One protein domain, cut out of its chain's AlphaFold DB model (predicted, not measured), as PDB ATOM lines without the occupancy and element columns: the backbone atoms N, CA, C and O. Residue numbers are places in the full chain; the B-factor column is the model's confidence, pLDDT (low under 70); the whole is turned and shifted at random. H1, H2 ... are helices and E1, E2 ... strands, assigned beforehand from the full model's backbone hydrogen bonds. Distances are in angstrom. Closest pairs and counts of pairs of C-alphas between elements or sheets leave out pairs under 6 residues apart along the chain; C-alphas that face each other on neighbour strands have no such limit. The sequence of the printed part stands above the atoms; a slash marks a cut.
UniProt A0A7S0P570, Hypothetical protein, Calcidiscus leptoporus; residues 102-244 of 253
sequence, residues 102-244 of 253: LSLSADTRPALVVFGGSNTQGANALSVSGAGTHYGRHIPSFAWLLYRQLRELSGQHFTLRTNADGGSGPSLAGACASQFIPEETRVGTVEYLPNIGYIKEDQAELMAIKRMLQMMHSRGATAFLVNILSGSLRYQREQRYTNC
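Overview. This is residues 102 to 244 of the 253 residues of the protein "Hypothetical protein" of Calcidiscus leptoporus (UniProt A0A7S0P570). A parallel sheet of four strands forms the middle of the domain, with the long helix H5 covering one face and H2 the other, three layers in all, and with the short helices H3 and H4 packed on H5. A small hairpin, E2 and E3, lies apart from the sheet's strands, and at the end of the printed part residues 235 to 244, of which 235 to 240 belong to H6, stick out as a free tail. The printed part has 143 residues, with six named helices and six named strands in the order E1 H1 E2 E3 H2 E4 H3 H4 E5 H5 E6 H6, and its class is mixed, helices and strands. The large sheet has the order E4 E1 E5 E6. The whole is compact, with a radius of gyration of the C-alphas of 16.5 A, and spans 54 by 37 by 28 A.

Along the chain. The large sheet is made of E1, residues 111 to 116, 16.3 A long, from C-alpha 111 at (11.345, -8.500, 434.209); E4, residues 159 to 164, 15.3 A; E5, residues 185 to 191, 16.8 A; and E6, residues 222 to 226, 12.7 A. The longest helix, H5, holds residues 202 to 217 and measures 22.5 A, ending with C-alpha 217 at (11.783, -6.149, 421.112). H2, residues 142 to 154, measures 18.0 A. The shorter helices are H1, residues 118 to 121, H3, residues 170 to 175, and H4, residues 177 to 180. E2, residues 126 to 129, and E3, residues 132 to 135, are short strands. H6, residues 232 to 240, measures 12.2 A and ends with C-alpha 240 at (50.767, 1.863, 439.656).

Arrangement. E1 and E5 are inner strands, and E4 and E6 are edge strands. E1 and E5 are parallel at 11 degrees, with N 115 and O 189 2.9 A apart, within hydrogen-bond range. E4 and E1 are parallel at 11 degrees, with N 163 and O 114 at 2.8 A. E5 and E6 are parallel at 14 degrees, with N 224 and O 188 at 2.9 A. H5 is on the sheet at a height of 10.0 A, over E5 and E6, and runs along the strands, at 6 degrees to E5 on the local plane; the closest C-alphas of H5 and E6 are those of Leu 213 and Ala 223, 5.9 A apart. E5, H5 and E6 form a strand-helix-strand unit, two parallel neighbour strands with a helix between them in the chain, and its crossover is right-handed. E4, H3, H4 and E5 form a split unit, with E1 between the two strands in the sheet, also right-handed. H2 is on the opposite face, at a height of 9.8 A over E1, and runs along the strands at 20 degrees on the local plane. H1 is on the same face as H2, at a height of 5.5 A and over none of the strands. H2 touches H1 with residues 142 to 143 alone, the closest C-alphas being those of Thr 120 and Phe 142, 6.1 A apart. H3 touches H5 at a steep tilt of 57 degrees, the same way, closest at the C-alphas of Gly 174 and Ala 208, 4.3 A. H5 touches H4 with residues 211 to 215 alone, closest at the C-alphas of Ala 177 and Met 212, 5.8 A. H3 and H4 only graze the sheet. E2 and E3 are an antiparallel hairpin at 153 degrees, with N 127 and O 134 at 2.9 A. H6 is not on the large sheet and touches no helix. In H2, H3, H5 and H6 every O i to N i+4 pair is within hydrogen-bond range; H1 and H4 are too short for such a pair, and of their single O i to N i+3 pairs the one in H1 is within range and the one in H4 is not.

Size, cuts and confidence. The two C-alphas farthest apart, those of Ala 106 and Thr 242, are 55.1 A from each other. Without the free residues 235 to 244 the body spans 46 by 36 by 28 A. The printed part has no cut and no long link; E3 to H2 and E5 to H5 are short links, and the others are tight. The mean pLDDT of the printed part of this model is 73.8, with 46 residues under 70, among them 123 to 140 and 229 to 244.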
ATOM      1  N   LEU A 102       5.769   0.249 430.702       62.50
ATOM      2  CA  LEU A 102       6.003  -0.785 431.715       62.50
ATOM      3  C   LEU A 102       4.733  -1.563 432.096       62.50
ATOM      4  O   LEU A 102       4.792  -2.452 432.941       62.50
ATOM      5  N   SER A 103       3.586  -1.244 431.490       57.12
ATOM      6  CA  SER A 103       2.316  -1.894 431.812       57.12
ATOM      7  C   SER A 103       2.336  -3.387 431.466       57.12
ATOM      8  O   SER A 103       2.729  -3.807 430.372       57.12
ATOM      9  N   LEU A 104       1.858  -4.178 432.417       59.78
ATOM     10  CA  LEU A 104       1.570  -5.604 432.311       59.78
ATOM     11  C   LEU A 104       0.141  -5.851 432.800       59.78
ATOM     12  O   LEU A 104      -0.494  -4.953 433.358       59.78
ATOM     13  N   SER A 105      -0.364  -7.071 432.600       59.34
ATOM     14  CA  SER A 105      -1.550  -7.513 433.338       59.34
ATOM     15  C   SER A 105      -1.268  -7.483 434.846       59.34
ATOM     16  O   SER A 105      -0.116  -7.656 435.251       59.34
ATOM     17  N   ALA A 106      -2.294  -7.243 435.667       58.88
ATOM     18  CA  ALA A 106      -2.137  -6.972 437.102       58.88
ATOM     19  C   ALA A 106      -1.368  -8.068 437.871       58.88
ATOM     20  O   ALA A 106      -0.714  -7.772 438.871       58.88
ATOM     21  N   ASP A 107      -1.400  -9.305 437.371       68.00
ATOM     22  CA  ASP A 107      -0.793 -10.477 438.004       68.00
ATOM     23  C   ASP A 107       0.671 -10.727 437.589       68.00
ATOM     24  O   ASP A 107       1.347 -11.577 438.172       68.00
ATOM     25  N   THR A 108       1.205 -10.004 436.592       76.75
ATOM     26  CA  THR A 108       2.563 -10.233 436.065       76.75
ATOM     27  C   THR A 108       3.535  -9.125 436.466       76.75
ATOM     28  O   THR A 108       3.344  -7.955 436.137       76.75
ATOM     29  N   ARG A 109       4.644  -9.485 437.125       85.44
ATOM     30  CA  ARG A 109       5.722  -8.532 437.451       85.44
ATOM     31  C   ARG A 109       6.652  -8.325 436.251       85.44
ATOM     32  O   ARG A 109       7.081  -9.324 435.679       85.44
ATOM     33  N   PRO A 110       7.035  -7.084 435.902       89.56
ATOM     34  CA  PRO A 110       7.956  -6.842 434.797       89.56
ATOM     35  C   PRO A 110       9.342  -7.416 435.093       89.56
ATOM     36  O   PRO A 110       9.883  -7.233 436.184       89.56
ATOM     37  N   ALA A 111       9.953  -8.080 434.115       91.56
ATOM     38  CA  ALA A 111      11.345  -8.500 434.209       91.56
ATOM     39  C   ALA A 111      12.294  -7.441 433.635       91.56
ATOM     40  O   ALA A 111      12.068  -6.865 432.563       91.56
ATOM     41  N   LEU A 112      13.388  -7.238 434.366       92.50
ATOM     42  CA  LEU A 112      14.628  -6.652 433.881       92.50
ATOM     43  C   LEU A 112      15.577  -7.813 433.575       92.50
ATOM     44  O   LEU A 112      15.990  -8.523 434.495       92.50
ATOM     45  N   VAL A 113      15.924  -7.999 432.304       94.12
ATOM     46  CA  VAL A 113      16.940  -8.977 431.888       94.12
ATOM     47  C   VAL A 113      18.259  -8.268 431.616       94.12
ATOM     48  O   VAL A 113      18.291  -7.236 430.949       94.12
ATOM     49  N   VAL A 114      19.355  -8.811 432.131       92.75
ATOM     50  CA  VAL A 114      20.684  -8.214 431.975       92.75
ATOM     51  C   VAL A 114      21.637  -9.291 431.490       92.75
ATOM     52  O   VAL A 114      21.858 -10.276 432.192       92.75
ATOM     53  N   PHE A 115      22.187  -9.107 430.297       92.12
ATOM     54  CA  PHE A 115      23.168 -10.000 429.691       92.12
ATOM     55  C   PHE A 115      24.528  -9.325 429.642       92.12
ATOM     56  O   PHE A 115      24.604  -8.145 429.298       92.12
ATOM     57  N   GLY A 116      25.596 -10.070 429.910       88.88
ATOM     58  CA  GLY A 116      26.942  -9.567 429.674       88.88
ATOM     59  C   GLY A 116      28.056 -10.451 430.208       88.88
ATOM     60  O   GLY A 116      27.817 -11.558 430.694       88.88
ATOM     61  N   GLY A 117      29.277  -9.943 430.095       82.31
ATOM     62  CA  GLY A 117      30.477 -10.619 430.568       82.31
ATOM     63  C   GLY A 117      30.761 -10.401 432.057       82.31
ATOM     64  O   GLY A 117      29.892 -10.090 432.879       82.31
ATOM     65  N   SER A 118      32.045 -10.502 432.397       76.00
ATOM     66  CA  SER A 118      32.574 -10.321 433.754       76.00
ATOM     67  C   SER A 118      32.292  -8.930 434.349       76.00
ATOM     68  O   SER A 118      32.119  -8.812 435.562       76.00
ATOM     69  N   ASN A 119      32.180  -7.877 433.529       76.12
ATOM     70  CA  ASN A 119      31.788  -6.539 433.986       76.12
ATOM     71  C   ASN A 119      30.366  -6.545 434.567       76.12
ATOM     72  O   ASN A 119      30.157  -6.114 435.705       76.12
ATOM     73  N   THR A 120      29.397  -7.078 433.817       80.00
ATOM     74  CA  THR A 120      28.005  -7.224 434.265       80.00
ATOM     75  C   THR A 120      27.873  -8.176 435.456       80.00
ATOM     76  O   THR A 120      27.104  -7.890 436.379       80.00
ATOM     77  N   GLN A 121      28.662  -9.257 435.492       76.44
ATOM     78  CA  GLN A 121      28.739 -10.182 436.632       76.44
ATOM     79  C   GLN A 121      29.267  -9.503 437.913       76.44
ATOM     80  O   GLN A 121      28.932  -9.922 439.019       76.44
ATOM     81  N   GLY A 122      30.052  -8.428 437.782       71.75
ATOM     82  CA  GLY A 122      30.640  -7.700 438.908       71.75
ATOM     83  C   GLY A 122      32.061  -8.140 439.266       71.75
ATOM     84  O   GLY A 122      32.452  -8.057 440.427       71.75
ATOM     85  N   ALA A 123      32.874  -8.571 438.298       64.69
ATOM     86  CA  ALA A 123      34.272  -8.957 438.526       64.69
ATOM     87  C   ALA A 123      35.172  -7.818 439.053       64.69
ATOM     88  O   ALA A 123      36.215  -8.083 439.632       64.69
ATOM     89  N   ASN A 124      34.770  -6.548 438.946       55.09
ATOM     90  CA  ASN A 124      35.487  -5.445 439.611       55.09
ATOM     91  C   ASN A 124      35.059  -5.224 441.078       55.09
ATOM     92  O   ASN A 124      35.616  -4.360 441.749       55.09
ATOM     93  N   ALA A 125      34.104  -6.009 441.589       51.66
ATOM     94  CA  ALA A 125      33.715  -6.042 442.999       51.66
ATOM     95  C   ALA A 125      34.453  -7.133 443.797       51.66
ATOM     96  O   ALA A 125      34.082  -7.414 444.933       51.66
ATOM     97  N   LEU A 126      35.449  -7.804 443.212       49.44
ATOM     98  CA  LEU A 126      36.147  -8.941 443.817       49.44
ATOM     99  C   LEU A 126      36.700  -8.643 445.221       49.44
ATOM    100  O   LEU A 126      37.529  -7.758 445.406       49.44
ATOM    101  N   SER A 127      36.309  -9.466 446.194       48.28
ATOM    102  CA  SER A 127      37.039  -9.654 447.449       48.28
ATOM    103  C   SER A 127      37.554 -11.091 447.509       48.28
ATOM    104  O   SER A 127      36.764 -12.037 447.546       48.28
ATOM    105  N   VAL A 128      38.873 -11.258 447.532       47.09
ATOM    106  CA  VAL A 128      39.506 -12.562 447.763       47.09
ATOM    107  C   VAL A 128      39.501 -12.836 449.266       47.09
ATOM    108  O   VAL A 128      39.903 -11.975 450.047       47.09
ATOM    109  N   SER A 129      39.044 -14.017 449.681       49.75
ATOM    110  CA  SER A 129      39.160 -14.494 451.063       49.75
ATOM    111  C   SER A 129      39.844 -15.865 451.101       49.75
ATOM    112  O   SER A 129      39.992 -16.519 450.070       49.75
ATOM    113  N   GLY A 130      40.218 -16.338 452.293       42.00
ATOM    114  CA  GLY A 130      40.750 -17.697 452.473       42.00
ATOM    115  C   GLY A 130      39.771 -18.821 452.093       42.00
ATOM    116  O   GLY A 130      40.196 -19.960 451.939       42.00
ATOM    117  N   ALA A 131      38.481 -18.512 451.907       51.53
ATOM    118  CA  ALA A 131      37.462 -19.434 451.400       51.53
ATOM    119  C   ALA A 131      37.263 -19.354 449.868       51.53
ATOM    120  O   ALA A 131      36.399 -20.043 449.327       51.53
ATOM    121  N   GLY A 132      38.046 -18.525 449.168       42.94
ATOM    122  CA  GLY A 132      38.050 -18.401 447.711       42.94
ATOM    123  C   GLY A 132      37.658 -17.017 447.184       42.94
ATOM    124  O   GLY A 132      37.699 -15.995 447.875       42.94
ATOM    125  N   THR A 133      37.307 -16.992 445.901       43.50
ATOM    126  CA  THR A 133      36.973 -15.780 445.150       43.50
ATOM    127  C   THR A 133      35.516 -15.386 445.383       43.50
ATOM    128  O   THR A 133      34.610 -16.070 444.911       43.50
ATOM    129  N   HIS A 134      35.268 -14.260 446.058       43.59
ATOM    130  CA  HIS A 134      33.915 -13.727 446.226       43.59
ATOM    131  C   HIS A 134      33.710 -12.494 445.342       43.59
ATOM    132  O   HIS A 134      34.391 -11.481 445.504       43.59
ATOM    133  N   TYR A 135      32.719 -12.542 444.449       50.53
ATOM    134  CA  TYR A 135      32.173 -11.341 443.815       50.53
ATOM    135  C   TYR A 135      31.490 -10.506 444.906       50.53
ATOM    136  O   TYR A 135      30.505 -10.931 445.517       50.53
ATOM    137  N   GLY A 136      32.104  -9.384 445.267       45.47
ATOM    138  CA  GLY A 136      31.883  -8.750 446.557       45.47
ATOM    139  C   GLY A 136      30.592  -7.947 446.639       45.47
ATOM    140  O   GLY A 136      30.224  -7.190 445.747       45.47
ATOM    141  N   ARG A 137      29.952  -8.021 447.808       44.50
ATOM    142  CA  ARG A 137      28.763  -7.223 448.159       44.50
ATOM    143  C   ARG A 137      29.033  -5.715 448.297       44.50
ATOM    144  O   ARG A 137      28.094  -4.962 448.529       44.50
ATOM    145  N   HIS A 138      30.294  -5.285 448.222       51.31
ATOM    146  CA  HIS A 138      30.734  -3.934 448.585       51.31
ATOM    147  C   HIS A 138      30.801  -2.951 447.401       51.31
ATOM    148  O   HIS A 138      30.767  -1.745 447.625       51.31
ATOM    149  N   ILE A 139      30.842  -3.440 446.155       58.09
ATOM    150  CA  ILE A 139      30.687  -2.619 444.944       58.09
ATOM    151  C   ILE A 139      29.512  -3.202 444.143       58.09
ATOM    152  O   ILE A 139      29.621  -4.317 443.635       58.09
ATOM    153  N   PRO A 140      28.370  -2.501 444.032       67.38
ATOM    154  CA  PRO A 140      27.236  -3.002 443.267       67.38
ATOM    155  C   PRO A 140      27.560  -3.029 441.767       67.38
ATOM    156  O   PRO A 140      28.090  -2.060 441.223       67.38
ATOM    157  N   SER A 141      27.210  -4.122 441.083       73.31
ATOM    158  CA  SER A 141      27.365  -4.211 439.627       73.31
ATOM    159  C   SER A 141      26.430  -3.235 438.901       73.31
ATOM    160  O   SER A 141      25.408  -2.802 439.444       73.31
ATOM    161  N   PHE A 142      26.740  -2.930 437.635       78.38
ATOM    162  CA  PHE A 142      25.861  -2.141 436.762       78.38
ATOM    163  C   PHE A 142      24.424  -2.696 436.741       78.38
ATOM    164  O   PHE A 142      23.468  -1.933 436.877       78.38
ATOM    165  N   ALA A 143      24.278  -4.024 436.665       81.12
ATOM    166  CA  ALA A 143      22.988  -4.713 436.706       81.12
ATOM    167  C   ALA A 143      22.176  -4.367 437.968       81.12
ATOM    168  O   ALA A 143      20.979  -4.084 437.892       81.12
ATOM    169  N   TRP A 144      22.837  -4.355 439.131       81.25
ATOM    170  CA  TRP A 144      22.207  -4.048 440.413       81.25
ATOM    171  C   TRP A 144      21.857  -2.564 440.560       81.25
ATOM    172  O   TRP A 144      20.777  -2.233 441.049       81.25
ATOM    173  N   LEU A 145      22.740  -1.668 440.109       82.56
ATOM    174  CA  LEU A 145      22.487  -0.224 440.102       82.56
ATOM    175  C   LEU A 145      21.292   0.126 439.204       82.56
ATOM    176  O   LEU A 145      20.390   0.835 439.648       82.56
ATOM    177  N   LEU A 146      21.239  -0.433 437.991       83.88
ATOM    178  CA  LEU A 146      20.119  -0.269 437.064       83.88
ATOM    179  C   LEU A 146      18.809  -0.807 437.657       83.88
ATOM    180  O   LEU A 146      17.790  -0.120 437.619       83.88
ATOM    181  N   TYR A 147      18.835  -2.005 438.247       86.81
ATOM    182  CA  TYR A 147      17.680  -2.597 438.925       86.81
ATOM    183  C   TYR A 147      17.146  -1.715 440.059       86.81
ATOM    184  O   TYR A 147      15.940  -1.467 440.133       86.81
ATOM    185  N   ARG A 148      18.035  -1.216 440.929       83.94
ATOM    186  CA  ARG A 148      17.655  -0.330 442.034       83.94
ATOM    187  C   ARG A 148      17.026   0.957 441.500       83.94
ATOM    188  O   ARG A 148      15.923   1.302 441.915       83.94
ATOM    189  N   GLN A 149      17.670   1.594 440.522       82.62
ATOM    190  CA  GLN A 149      17.194   2.844 439.931       82.62
ATOM    191  C   GLN A 149      15.837   2.687 439.230       82.62
ATOM    192  O   GLN A 149      14.970   3.545 439.378       82.62
ATOM    193  N   LEU A 150      15.615   1.584 438.504       82.69
ATOM    194  CA  LEU A 150      14.332   1.303 437.851       82.69
ATOM    195  C   LEU A 150      13.203   1.108 438.865       82.69
ATOM    196  O   LEU A 150      12.102   1.612 438.642       82.69
ATOM    197  N   ARG A 151      13.459   0.433 439.992       83.62
ATOM    198  CA  ARG A 151      12.475   0.303 441.079       83.62
ATOM    199  C   ARG A 151      12.156   1.645 441.736       83.62
ATOM    200  O   ARG A 151      10.985   1.936 441.950       83.62
ATOM    201  N   GLU A 152      13.175   2.454 442.019       79.69
ATOM    202  CA  GLU A 152      13.020   3.794 442.603       79.69
ATOM    203  C   GLU A 152      12.207   4.729 441.692       79.69
ATOM    204  O   GLU A 152      11.315   5.420 442.173       79.69
ATOM    205  N   LEU A 153      12.468   4.729 440.377       76.50
ATOM    206  CA  LEU A 153      11.804   5.629 439.423       76.50
ATOM    207  C   LEU A 153      10.390   5.186 439.023       76.50
ATOM    208  O   LEU A 153       9.527   6.030 438.799       76.50
ATOM    209  N   SER A 154      10.144   3.880 438.892       78.19
ATOM    210  CA  SER A 154       8.838   3.362 438.452       78.19
ATOM    211  C   SER A 154       7.840   3.142 439.590       78.19
ATOM    212  O   SER A 154       6.646   3.001 439.331       78.19
ATOM    213  N   GLY A 155       8.317   3.011 440.834       79.44
ATOM    214  CA  GLY A 155       7.526   2.496 441.956       79.44
ATOM    215  C   GLY A 155       7.116   1.019 441.815       79.44
ATOM    216  O   GLY A 155       6.438   0.486 442.691       79.44
ATOM    217  N   GLN A 156       7.517   0.334 440.737       78.06
ATOM    218  CA  GLN A 156       7.145  -1.049 440.452       78.06
ATOM    219  C   GLN A 156       8.219  -2.037 440.920       78.06
ATOM    220  O   GLN A 156       9.423  -1.778 440.880       78.06
ATOM    221  N   HIS A 157       7.781  -3.226 441.332       84.81
ATOM    222  CA  HIS A 157       8.677  -4.330 441.665       84.81
ATOM    223  C   HIS A 157       9.027  -5.138 440.415       84.81
ATOM    224  O   HIS A 157       8.231  -5.951 439.949       84.81
ATOM    225  N   PHE A 158      10.246  -4.941 439.917       87.62
ATOM    226  CA  PHE A 158      10.810  -5.755 438.846       87.62
ATOM    227  C   PHE A 158      11.338  -7.100 439.360       87.62
ATOM    228  O   PHE A 158      11.867  -7.192 440.470       87.62
ATOM    229  N   THR A 159      11.292  -8.120 438.507       91.00
ATOM    230  CA  THR A 159      12.109  -9.331 438.639       91.00
ATOM    231  C   THR A 159      13.444  -9.094 437.932       91.00
ATOM    232  O   THR A 159      13.470  -8.922 436.715       91.00
ATOM    233  N   LEU A 160      14.561  -9.084 438.665       90.00
ATOM    234  CA  LEU A 160      15.899  -9.039 438.064       90.00
ATOM    235  C   LEU A 160      16.321 -10.448 437.620       90.00
ATOM    236  O   LEU A 160      16.381 -11.360 438.444       90.00
ATOM    237  N   ARG A 161      16.657 -10.613 436.338       90.56
ATOM    238  CA  ARG A 161      17.289 -11.820 435.785       90.56
ATOM    239  C   ARG A 161      18.664 -11.462 435.222       90.56
ATOM    240  O   ARG A 161      18.768 -10.866 434.150       90.56
ATOM    241  N   THR A 162      19.710 -11.822 435.957       87.31
ATOM    242  CA  THR A 162      21.103 -11.585 435.563       87.31
ATOM    243  C   THR A 162      21.651 -12.820 434.852       87.31
ATOM    244  O   THR A 162      21.920 -13.834 435.487       87.31
ATOM    245  N   ASN A 163      21.836 -12.719 433.539       87.69
ATOM    246  CA  ASN A 163      22.444 -13.731 432.678       87.69
ATOM    247  C   ASN A 163      23.882 -13.290 432.353       87.69
ATOM    248  O   ASN A 163      24.202 -12.976 431.206       87.69
ATOM    249  N   ALA A 164      24.716 -13.164 433.389       82.06
ATOM    250  CA  ALA A 164      26.070 -12.634 433.267       82.06
ATOM    251  C   ALA A 164      27.109 -13.637 433.760       82.06
ATOM    252  O   ALA A 164      27.023 -14.117 434.893       82.06
ATOM    253  N   ASP A 165      28.084 -13.929 432.904       77.00
ATOM    254  CA  ASP A 165      29.080 -14.963 433.146       77.00
ATOM    255  C   ASP A 165      30.468 -14.539 432.644       77.00
ATOM    256  O   ASP A 165      30.629 -13.945 431.575       77.00
ATOM    257  N   GLY A 166      31.479 -14.787 433.469       70.25
ATOM    258  CA  GLY A 166      32.823 -14.255 433.299       70.25
ATOM    259  C   GLY A 166      33.627 -15.063 432.291       70.25
ATOM    260  O   GLY A 166      33.947 -16.218 432.538       70.25
ATOM    261  N   GLY A 167      34.000 -14.439 431.171       64.00
ATOM    262  CA  GLY A 167      34.724 -15.107 430.081       64.00
ATOM    263  C   GLY A 167      33.819 -15.785 429.046       64.00
ATOM    264  O   GLY A 167      34.319 -16.239 428.021       64.00
ATOM    265  N   SER A 168      32.502 -15.792 429.262       71.94
ATOM    266  CA  SER A 168      31.522 -16.287 428.294       71.94
ATOM    267  C   SER A 168      31.143 -15.218 427.264       71.94
ATOM    268  O   SER A 168      30.841 -14.074 427.609       71.94
ATOM    269  N   GLY A 169      31.141 -15.604 425.986       76.88
ATOM    270  CA  GLY A 169      30.692 -14.764 424.872       76.88
ATOM    271  C   GLY A 169      29.164 -14.759 424.683       76.88
ATOM    272  O   GLY A 169      28.453 -15.608 425.234       76.88
ATOM    273  N   PRO A 170      28.626 -13.846 423.851       85.44
ATOM    274  CA  PRO A 170      27.187 -13.714 423.602       85.44
ATOM    275  C   PRO A 170      26.552 -14.948 422.949       85.44
ATOM    276  O   PRO A 170      25.336 -15.114 423.044       85.44
ATOM    277  N   SER A 171      27.332 -15.807 422.282       84.94
ATOM    278  CA  SER A 171      26.838 -16.948 421.496       84.94
ATOM    279  C   SER A 171      25.959 -17.912 422.302       84.94
ATOM    280  O   SER A 171      24.891 -18.299 421.826       84.94
ATOM    281  N   LEU A 172      26.340 -18.234 423.545       78.94
ATOM    282  CA  LEU A 172      25.557 -19.110 424.428       78.94
ATOM    283  C   LEU A 172      24.211 -18.470 424.815       78.94
ATOM    284  O   LEU A 172      23.153 -19.091 424.693       78.94
ATOM    285  N   ALA A 173      24.241 -17.200 425.226       83.00
ATOM    286  CA  ALA A 173      23.046 -16.450 425.601       83.00
ATOM    287  C   ALA A 173      22.096 -16.226 424.408       83.00
ATOM    288  O   ALA A 173      20.879 -16.346 424.549       83.00
ATOM    289  N   GLY A 174      22.644 -15.959 423.218       83.38
ATOM    290  CA  GLY A 174      21.885 -15.778 421.981       83.38
ATOM    291  C   GLY A 174      21.258 -17.067 421.448       83.38
ATOM    292  O   GLY A 174      20.142 -17.023 420.925       83.38
ATOM    293  N   ALA A 175      21.921 -18.217 421.609       84.00
ATOM    294  CA  ALA A 175      21.355 -19.520 421.256       84.00
ATOM    295  C   ALA A 175      20.100 -19.835 422.091       84.00
ATOM    296  O   ALA A 175      19.059 -20.186 421.531       84.00
ATOM    297  N   CYS A 176      20.173 -19.604 423.406       84.19
ATOM    298  CA  CYS A 176      19.100 -19.866 424.372       84.19
ATOM    299  C   CYS A 176      18.237 -18.626 424.697       84.19
ATOM    300  O   CYS A 176      17.573 -18.564 425.735       84.19
ATOM    301  N   ALA A 177      18.208 -17.628 423.806       85.19
ATOM    302  CA  ALA A 177      17.552 -16.337 424.040       85.19
ATOM    303  C   ALA A 177      16.055 -16.444 424.401       85.19
ATOM    304  O   ALA A 177      15.538 -15.599 425.125       85.19
ATOM    305  N   SER A 178      15.350 -17.480 423.929       83.38
ATOM    306  CA  SER A 178      13.937 -17.723 424.260       83.38
ATOM    307  C   SER A 178      13.697 -18.109 425.724       83.38
ATOM    308  O   SER A 178      12.611 -17.831 426.231       83.38
ATOM    309  N   GLN A 179      14.688 -18.722 426.380       87.12
ATOM    310  CA  GLN A 179      14.659 -19.146 427.784       87.12
ATOM    311  C   GLN A 179      15.126 -18.024 428.723       87.12
ATOM    312  O   GLN A 179      14.537 -17.813 429.782       87.12
ATOM    313  N   PHE A 180      16.182 -17.300 428.343       89.56
ATOM    314  CA  PHE A 180      16.780 -16.258 429.186       89.56
ATOM    315  C   PHE A 180      16.055 -14.905 429.128       89.56
ATOM    316  O   PHE A 180      16.194 -14.094 430.047       89.56
ATOM    317  N   ILE A 181      15.277 -14.665 428.070       92.25
ATOM    318  CA  ILE A 181      14.371 -13.523 427.932       92.25
ATOM    319  C   ILE A 181      12.948 -14.080 428.057       92.25
ATOM    320  O   ILE A 181      12.490 -14.710 427.110       92.25
ATOM    321  N   PRO A 182      12.237 -13.908 429.183       90.81
ATOM    322  CA  PRO A 182      10.854 -14.372 429.334       90.81
ATOM    323  C   PRO A 182       9.834 -13.313 428.851       90.81
ATOM    324  O   PRO A 182      10.208 -12.187 428.518       90.81
ATOM    325  N   GLU A 183       8.544 -13.647 428.750       90.69
ATOM    326  CA  GLU A 183       7.513 -12.774 428.138       90.69
ATOM    327  C   GLU A 183       7.219 -11.502 428.940       90.69
ATOM    328  O   GLU A 183       6.925 -10.448 428.371       90.69
ATOM    329  N   GLU A 184       7.388 -11.565 430.259       91.38
ATOM    330  CA  GLU A 184       7.261 -10.431 431.166       91.38
ATOM    331  C   GLU A 184       8.423  -9.422 431.067       91.38
ATOM    332  O   GLU A 184       8.414  -8.404 431.757       91.38
ATOM    333  N   THR A 185       9.426  -9.655 430.209       91.88
ATOM    334  CA  THR A 185      10.533  -8.706 429.993       91.88
ATOM    335  C   THR A 185      10.010  -7.353 429.520       91.88
ATOM    336  O   THR A 185       9.315  -7.268 428.511       91.88
ATOM    337  N   ARG A 186      10.371  -6.273 430.220       89.88
ATOM    338  CA  ARG A 186      10.054  -4.888 429.809       89.88
ATOM    339  C   ARG A 186      11.286  -4.009 429.631       89.88
ATOM    340  O   ARG A 186      11.258  -3.088 428.817       89.88
ATOM    341  N   VAL A 187      12.385  -4.345 430.302       90.56
ATOM    342  CA  VAL A 187      13.697  -3.729 430.083       90.56
ATOM    343  C   VAL A 187      14.729  -4.832 429.881       90.56
ATOM    344  O   VAL A 187      14.744  -5.813 430.624       90.56
ATOM    345  N   GLY A 188      15.585  -4.676 428.876       93.06
ATOM    346  CA  GLY A 188      16.679  -5.598 428.602       93.06
ATOM    347  C   GLY A 188      17.982  -4.869 428.301       93.06
ATOM    348  O   GLY A 188      17.974  -3.853 427.606       93.06
ATOM    349  N   THR A 189      19.104  -5.381 428.797       93.12
ATOM    350  CA  THR A 189      20.443  -4.882 428.452       93.12
ATOM    351  C   THR A 189      21.334  -6.000 427.920       93.12
ATOM    352  O   THR A 189      21.215  -7.153 428.339       93.12
ATOM    353  N   VAL A 190      22.235  -5.655 426.999       92.31
ATOM    354  CA  VAL A 190      23.261  -6.560 426.462       92.31
ATOM    355  C   VAL A 190      24.627  -5.877 426.525       92.31
ATOM    356  O   VAL A 190      24.820  -4.833 425.908       92.31
ATOM    357  N   GLU A 191      25.568  -6.471 427.256       89.06
ATOM    358  CA  GLU A 191      26.926  -5.974 427.504       89.06
ATOM    359  C   GLU A 191      27.962  -7.039 427.130       89.06
ATOM    360  O   GLU A 191      28.565  -7.683 427.979       89.06
ATOM    361  N   TYR A 192      28.145  -7.248 425.828       85.81
ATOM    362  CA  TYR A 192      29.191  -8.138 425.309       85.81
ATOM    363  C   TYR A 192      30.170  -7.434 424.370       85.81
ATOM    364  O   TYR A 192      31.100  -8.070 423.897       85.81
ATOM    365  N   LEU A 193      30.012  -6.129 424.106       75.88
ATOM    366  CA  LEU A 193      30.928  -5.385 423.228       75.88
ATOM    367  C   LEU A 193      32.408  -5.471 423.662       75.88
ATOM    368  O   LEU A 193      33.240  -5.642 422.777       75.88
ATOM    369  N   PRO A 194      32.764  -5.448 424.966       72.06
ATOM    370  CA  PRO A 194      34.146  -5.669 425.411       72.06
ATOM    371  C   PRO A 194      34.621  -7.128 425.303       72.06
ATOM    372  O   PRO A 194      35.785  -7.399 425.579       72.06
ATOM    373  N   ASN A 195      33.726  -8.063 424.966       68.75
ATOM    374  CA  ASN A 195      34.006  -9.492 424.835       68.75
ATOM    375  C   ASN A 195      34.080  -9.978 423.379       68.75
ATOM    376  O   ASN A 195      34.576 -11.082 423.163       68.75
ATOM    377  N   ILE A 196      33.626  -9.182 422.403       70.06
ATOM    378  CA  ILE A 196      33.712  -9.553 420.984       70.06
ATOM    379  C   ILE A 196      35.184  -9.636 420.563       70.06
ATOM    380  O   ILE A 196      35.974  -8.746 420.885       70.06
ATOM    381  N   GLY A 197      35.543 -10.691 419.833       63.62
ATOM    382  CA  GLY A 197      36.892 -10.877 419.289       63.62
ATOM    383  C   GLY A 197      37.886 -11.565 420.233       63.62
ATOM    384  O   GLY A 197      39.055 -11.724 419.878       63.62
ATOM    385  N   TYR A 198      37.451 -12.038 421.411       60.94
ATOM    386  CA  TYR A 198      38.229 -13.032 422.174       60.94
ATOM    387  C   TYR A 198      38.250 -14.410 421.488       60.94
ATOM    388  O   TYR A 198      39.172 -15.197 421.706       60.94
ATOM    389  N   ILE A 199      37.260 -14.686 420.638       59.25
ATOM    390  CA  ILE A 199      37.203 -15.834 419.728       59.25
ATOM    391  C   ILE A 199      37.200 -15.331 418.282       59.25
ATOM    392  O   ILE A 199      36.790 -14.207 418.021       59.25
ATOM    393  N   LYS A 200      37.637 -16.152 417.318       69.12
ATOM    394  CA  LYS A 200      37.751 -15.766 415.892       69.12
ATOM    395  C   LYS A 200      36.396 -15.728 415.154       69.12
ATOM    396  O   LYS A 200      36.326 -16.057 413.971       69.12
ATOM    397  N   GLU A 201      35.314 -15.411 415.861       75.25
ATOM    398  CA  GLU A 201      33.926 -15.660 415.447       75.25
ATOM    399  C   GLU A 201      33.016 -14.429 415.627       75.25
ATOM    400  O   GLU A 201      31.803 -14.569 415.791       75.25
ATOM    401  N   ASP A 202      33.572 -13.217 415.542       80.12
ATOM    402  CA  ASP A 202      32.900 -11.923 415.754       80.12
ATOM    403  C   ASP A 202      31.517 -11.831 415.081       80.12
ATOM    404  O   ASP A 202      30.559 -11.301 415.642       80.12
ATOM    405  N   GLN A 203      31.382 -12.381 413.869       82.19
ATOM    406  CA  GLN A 203      30.126 -12.386 413.118       82.19
ATOM    407  C   GLN A 203      29.030 -13.224 413.801       82.19
ATOM    408  O   GLN A 203      27.859 -12.834 413.786       82.19
ATOM    409  N   ALA A 204      29.383 -14.361 414.407       82.00
ATOM    410  CA  ALA A 204      28.459 -15.177 415.191       82.00
ATOM    411  C   ALA A 204      28.081 -14.463 416.498       82.00
ATOM    412  O   ALA A 204      26.904 -14.430 416.863       82.00
ATOM    413  N   GLU A 205      29.048 -13.809 417.145       85.94
ATOM    414  CA  GLU A 205      28.835 -13.036 418.369       85.94
ATOM    415  C   GLU A 205      27.893 -11.838 418.147       85.94
ATOM    416  O   GLU A 205      26.924 -11.643 418.889       85.94
ATOM    417  N   LEU A 206      28.094 -11.083 417.062       86.56
ATOM    418  CA  LEU A 206      27.212  -9.994 416.635       86.56
ATOM    419  C   LEU A 206      25.801 -10.492 416.286       86.56
ATOM    420  O   LEU A 206      24.808  -9.851 416.644       86.56
ATOM    421  N   MET A 207      25.684 -11.648 415.625       86.75
ATOM    422  CA  MET A 207      24.386 -12.265 415.327       86.75
ATOM    423  C   MET A 207      23.662 -12.740 416.595       86.75
ATOM    424  O   MET A 207      22.440 -12.590 416.687       86.75
ATOM    425  N   ALA A 208      24.389 -13.234 417.597       89.88
ATOM    426  CA  ALA A 208      23.839 -13.592 418.901       89.88
ATOM    427  C   ALA A 208      23.310 -12.360 419.658       89.88
ATOM    428  O   ALA A 208      22.172 -12.376 420.136       89.88
ATOM    429  N   ILE A 209      24.070 -11.256 419.684       90.94
ATOM    430  CA  ILE A 209      23.625  -9.961 420.236       90.94
ATOM    431  C   ILE A 209      22.361  -9.474 419.519       90.94
ATOM    432  O   ILE A 209      21.363  -9.158 420.170       90.94
ATOM    433  N   LYS A 210      22.361  -9.472 418.182       89.62
ATOM    434  CA  LYS A 210      21.201  -9.078 417.372       89.62
ATOM    435  C   LYS A 210      19.964  -9.918 417.702       89.62
ATOM    436  O   LYS A 210      18.888  -9.351 417.884       89.62
ATOM    437  N   ARG A 211      20.112 -11.240 417.840       90.38
ATOM    438  CA  ARG A 211      19.018 -12.158 418.202       90.38
ATOM    439  C   ARG A 211      18.449 -11.865 419.591       90.38
ATOM    440  O   ARG A 211      17.229 -11.871 419.742       90.38
ATOM    441  N   MET A 212      19.292 -11.558 420.581       93.19
ATOM    442  CA  MET A 212      18.834 -11.148 421.917       93.19
ATOM    443  C   MET A 212      18.035  -9.838 421.862       93.19
ATOM    444  O   MET A 212      16.915  -9.791 422.364       93.19
ATOM    445  N   LEU A 213      18.550  -8.808 421.183       92.19
ATOM    446  CA  LEU A 213      17.858  -7.519 421.028       92.19
ATOM    447  C   LEU A 213      16.512  -7.666 420.294       92.19
ATOM    448  O   LEU A 213      15.511  -7.086 420.713       92.19
ATOM    449  N   GLN A 214      16.458  -8.482 419.234       90.88
ATOM    450  CA  GLN A 214      15.218  -8.777 418.505       90.88
ATOM    451  C   GLN A 214      14.195  -9.522 419.375       90.88
ATOM    452  O   GLN A 214      13.021  -9.163 419.358       90.88
ATOM    453  N   MET A 215      14.633 -10.506 420.169       89.75
ATOM    454  CA  MET A 215      13.782 -11.277 421.091       89.75
ATOM    455  C   MET A 215      13.228 -10.425 422.245       89.75
ATOM    456  O   MET A 215      12.105 -10.647 422.695       89.75
ATOM    457  N   MET A 216      13.990  -9.439 422.728       91.88
ATOM    458  CA  MET A 216      13.494  -8.433 423.675       91.88
ATOM    459  C   MET A 216      12.415  -7.566 423.015       91.88
ATOM    460  O   MET A 216      11.316  -7.419 423.551       91.88
ATOM    461  N   HIS A 217      12.699  -7.037 421.822       88.62
ATOM    462  CA  HIS A 217      11.783  -6.149 421.112       88.62
ATOM    463  C   HIS A 217      10.462  -6.836 420.731       88.62
ATOM    464  O   HIS A 217       9.396  -6.255 420.921       88.62
ATOM    465  N   SER A 218      10.496  -8.102 420.292       87.62
ATOM    466  CA  SER A 218       9.287  -8.879 419.972       87.62
ATOM    467  C   SER A 218       8.396  -9.171 421.184       87.62
ATOM    468  O   SER A 218       7.241  -9.543 421.007       87.62
ATOM    469  N   ARG A 219       8.904  -8.994 422.411       87.69
ATOM    470  CA  ARG A 219       8.147  -9.107 423.674       87.69
ATOM    471  C   ARG A 219       7.684  -7.746 424.213       87.69
ATOM    472  O   ARG A 219       7.204  -7.659 425.339       87.69
ATOM    473  N   GLY A 220       7.848  -6.677 423.429       85.81
ATOM    474  CA  GLY A 220       7.521  -5.307 423.830       85.81
ATOM    475  C   GLY A 220       8.517  -4.686 424.814       85.81
ATOM    476  O   GLY A 220       8.216  -3.652 425.407       85.81
ATOM    477  N   ALA A 221       9.695  -5.288 425.010       88.25
ATOM    478  CA  ALA A 221      10.717  -4.733 425.887       88.25
ATOM    479  C   ALA A 221      11.524  -3.625 425.199       88.25
ATOM    480  O   ALA A 221      11.828  -3.691 424.004       88.25
ATOM    481  N   THR A 222      11.959  -2.641 425.986       87.56
ATOM    482  CA  THR A 222      13.003  -1.707 425.551       87.56
ATOM    483  C   THR A 222      14.367  -2.346 425.782       87.56
ATOM    484  O   THR A 222      14.712  -2.702 426.909       87.56
ATOM    485  N   ALA A 223      15.117  -2.516 424.695       87.94
ATOM    486  CA  ALA A 223      16.415  -3.171 424.680       87.94
ATOM    487  C   ALA A 223      17.542  -2.144 424.502       87.94
ATOM    488  O   ALA A 223      17.484  -1.308 423.597       87.94
ATOM    489  N   PHE A 224      18.578  -2.237 425.332       87.50
ATOM    490  CA  PHE A 224      19.751  -1.365 425.298       87.50
ATOM    491  C   PHE A 224      21.015  -2.173 425.013       87.50
ATOM    492  O   PHE A 224      21.262  -3.206 425.639       87.50
ATOM    493  N   LEU A 225      21.849  -1.667 424.105       86.56
ATOM    494  CA  LEU A 225      23.206  -2.167 423.922       86.56
ATOM    495  C   LEU A 225      24.128  -1.337 424.820       86.56
ATOM    496  O   LEU A 225      24.227  -0.120 424.667       86.56
ATOM    497  N   VAL A 226      24.767  -1.978 425.792       84.62
ATOM    498  CA  VAL A 226      25.596  -1.302 426.790       84.62
ATOM    499  C   VAL A 226      27.057  -1.524 426.436       84.62
ATOM    500  O   VAL A 226      27.502  -2.661 426.282       84.62
ATOM    501  N   ASN A 227      27.811  -0.432 426.318       81.25
ATOM    502  CA  ASN A 227      29.251  -0.488 426.124       81.25
ATOM    503  C   ASN A 227      29.949  -0.100 427.431       81.25
ATOM    504  O   ASN A 227      30.183   1.082 427.695       81.25
ATOM    505  N   ILE A 228      30.270  -1.088 428.272       71.56
ATOM    506  CA  ILE A 228      31.143  -0.848 429.426       71.56
ATOM    507  C   ILE A 228      32.580  -0.807 428.911       71.56
ATOM    508  O   ILE A 228      33.287  -1.811 428.869       71.56
ATOM    509  N   LEU A 229      33.017   0.389 428.517       62.47
ATOM    510  CA  LEU A 229      34.432   0.650 428.296       62.47
ATOM    511  C   LEU A 229      35.191   0.328 429.589       62.47
ATOM    512  O   LEU A 229      34.908   0.912 430.638       62.47
ATOM    513  N   SER A 230      36.163  -0.584 429.512       50.47
ATOM    514  CA  SER A 230      37.081  -0.867 430.618       50.47
ATOM    515  C   SER A 230      37.772   0.427 431.039       50.47
ATOM    516  O   SER A 230      38.631   0.944 430.325       50.47
ATOM    517  N   GLY A 231      37.360   0.975 432.185       47.31
ATOM    518  CA  GLY A 231      37.780   2.300 432.623       47.31
ATOM    519  C   GLY A 231      39.300   2.414 432.717       47.31
ATOM    520  O   GLY A 231      39.957   1.586 433.348       47.31
ATOM    521  N   SER A 232      39.854   3.484 432.149       40.66
ATOM    522  CA  SER A 232      41.289   3.806 432.148       40.66
ATOM    523  C   SER A 232      41.925   3.846 433.546       40.66
ATOM    524  O   SER A 232      43.130   3.646 433.673       40.66
ATOM    525  N   LEU A 233      41.126   4.015 434.606       42.69
ATOM    526  CA  LEU A 233      41.554   3.875 436.002       42.69
ATOM    527  C   LEU A 233      41.994   2.454 436.386       42.69
ATOM    528  O   LEU A 233      42.827   2.321 437.279       42.69
ATOM    529  N   ARG A 234      41.494   1.404 435.719       42.25
ATOM    530  CA  ARG A 234      42.023   0.038 435.850       42.25
ATOM    531  C   ARG A 234      43.444  -0.014 435.297       42.25
ATOM    532  O   ARG A 234      44.350  -0.348 436.046       42.25
ATOM    533  N   TYR A 235      43.644   0.438 434.058       37.88
ATOM    534  CA  TYR A 235      44.967   0.508 433.423       37.88
ATOM    535  C   TYR A 235      45.954   1.364 434.240       37.88
ATOM    536  O   TYR A 235      47.096   0.972 434.449       37.88
ATOM    537  N   GLN A 236      45.505   2.501 434.785       38.91
ATOM    538  CA  GLN A 236      46.322   3.365 435.647       38.91
ATOM    539  C   GLN A 236      46.569   2.783 437.050       38.91
ATOM    540  O   GLN A 236      47.598   3.093 437.649       38.91
ATOM    541  N   ARG A 237      45.670   1.953 437.601       41.75
ATOM    542  CA  ARG A 237      45.932   1.204 438.844       41.75
ATOM    543  C   ARG A 237      46.868   0.027 438.592       41.75
ATOM    544  O   ARG A 237      47.822  -0.103 439.339       41.75
ATOM    545  N   GLU A 238      46.662  -0.762 437.545       40.56
ATOM    546  CA  GLU A 238      47.547  -1.871 437.155       40.56
ATOM    547  C   GLU A 238      48.962  -1.363 436.797       40.56
ATOM    548  O   GLU A 238      49.946  -1.995 437.165       40.56
ATOM    549  N   GLN A 239      49.101  -0.164 436.211       39.62
ATOM    550  CA  GLN A 239      50.404   0.499 436.027       39.62
ATOM    551  C   GLN A 239      51.041   1.029 437.327       39.62
ATOM    552  O   GLN A 239      52.265   1.101 437.409       39.62
ATOM    553  N   ARG A 240      50.251   1.421 438.339       38.62
ATOM    554  CA  ARG A 240      50.767   1.863 439.656       38.62
ATOM    555  C   ARG A 240      51.012   0.710 440.632       38.62
ATOM    556  O   ARG A 240      51.783   0.866 441.572       38.62
ATOM    557  N   TYR A 241      50.348  -0.421 440.421       40.81
ATOM    558  CA  TYR A 241      50.448  -1.642 441.207       40.81
ATOM    559  C   TYR A 241      50.873  -2.785 440.284       40.81
ATOM    560  O   TYR A 241      50.057  -3.610 439.875       40.81
ATOM    561  N   THR A 242      52.178  -2.871 440.023       38.88
ATOM    562  CA  THR A 242      52.864  -3.876 439.182       38.88
ATOM    563  C   THR A 242      52.669  -5.344 439.607       38.88
ATOM    564  O   THR A 242      53.268  -6.235 439.015       38.88
ATOM    565  N   ASN A 243      51.838  -5.606 440.621       39.25
ATOM    566  CA  ASN A 243      51.679  -6.886 441.310       39.25
ATOM    567  C   ASN A 243      50.253  -7.470 441.218       39.25
ATOM    568  O   ASN A 243      49.913  -8.384 441.970       39.25
ATOM    569  N   CYS A 244      49.406  -6.996 440.299       35.38
ATOM    570  CA  CYS A 244      48.188  -7.726 439.933       35.38
ATOM    571  C   CYS A 244      48.536  -8.937 439.049       35.38
ATOM    572  O   CYS A 244      48.404  -8.875 437.830       35.38
TER     573      CYS A 244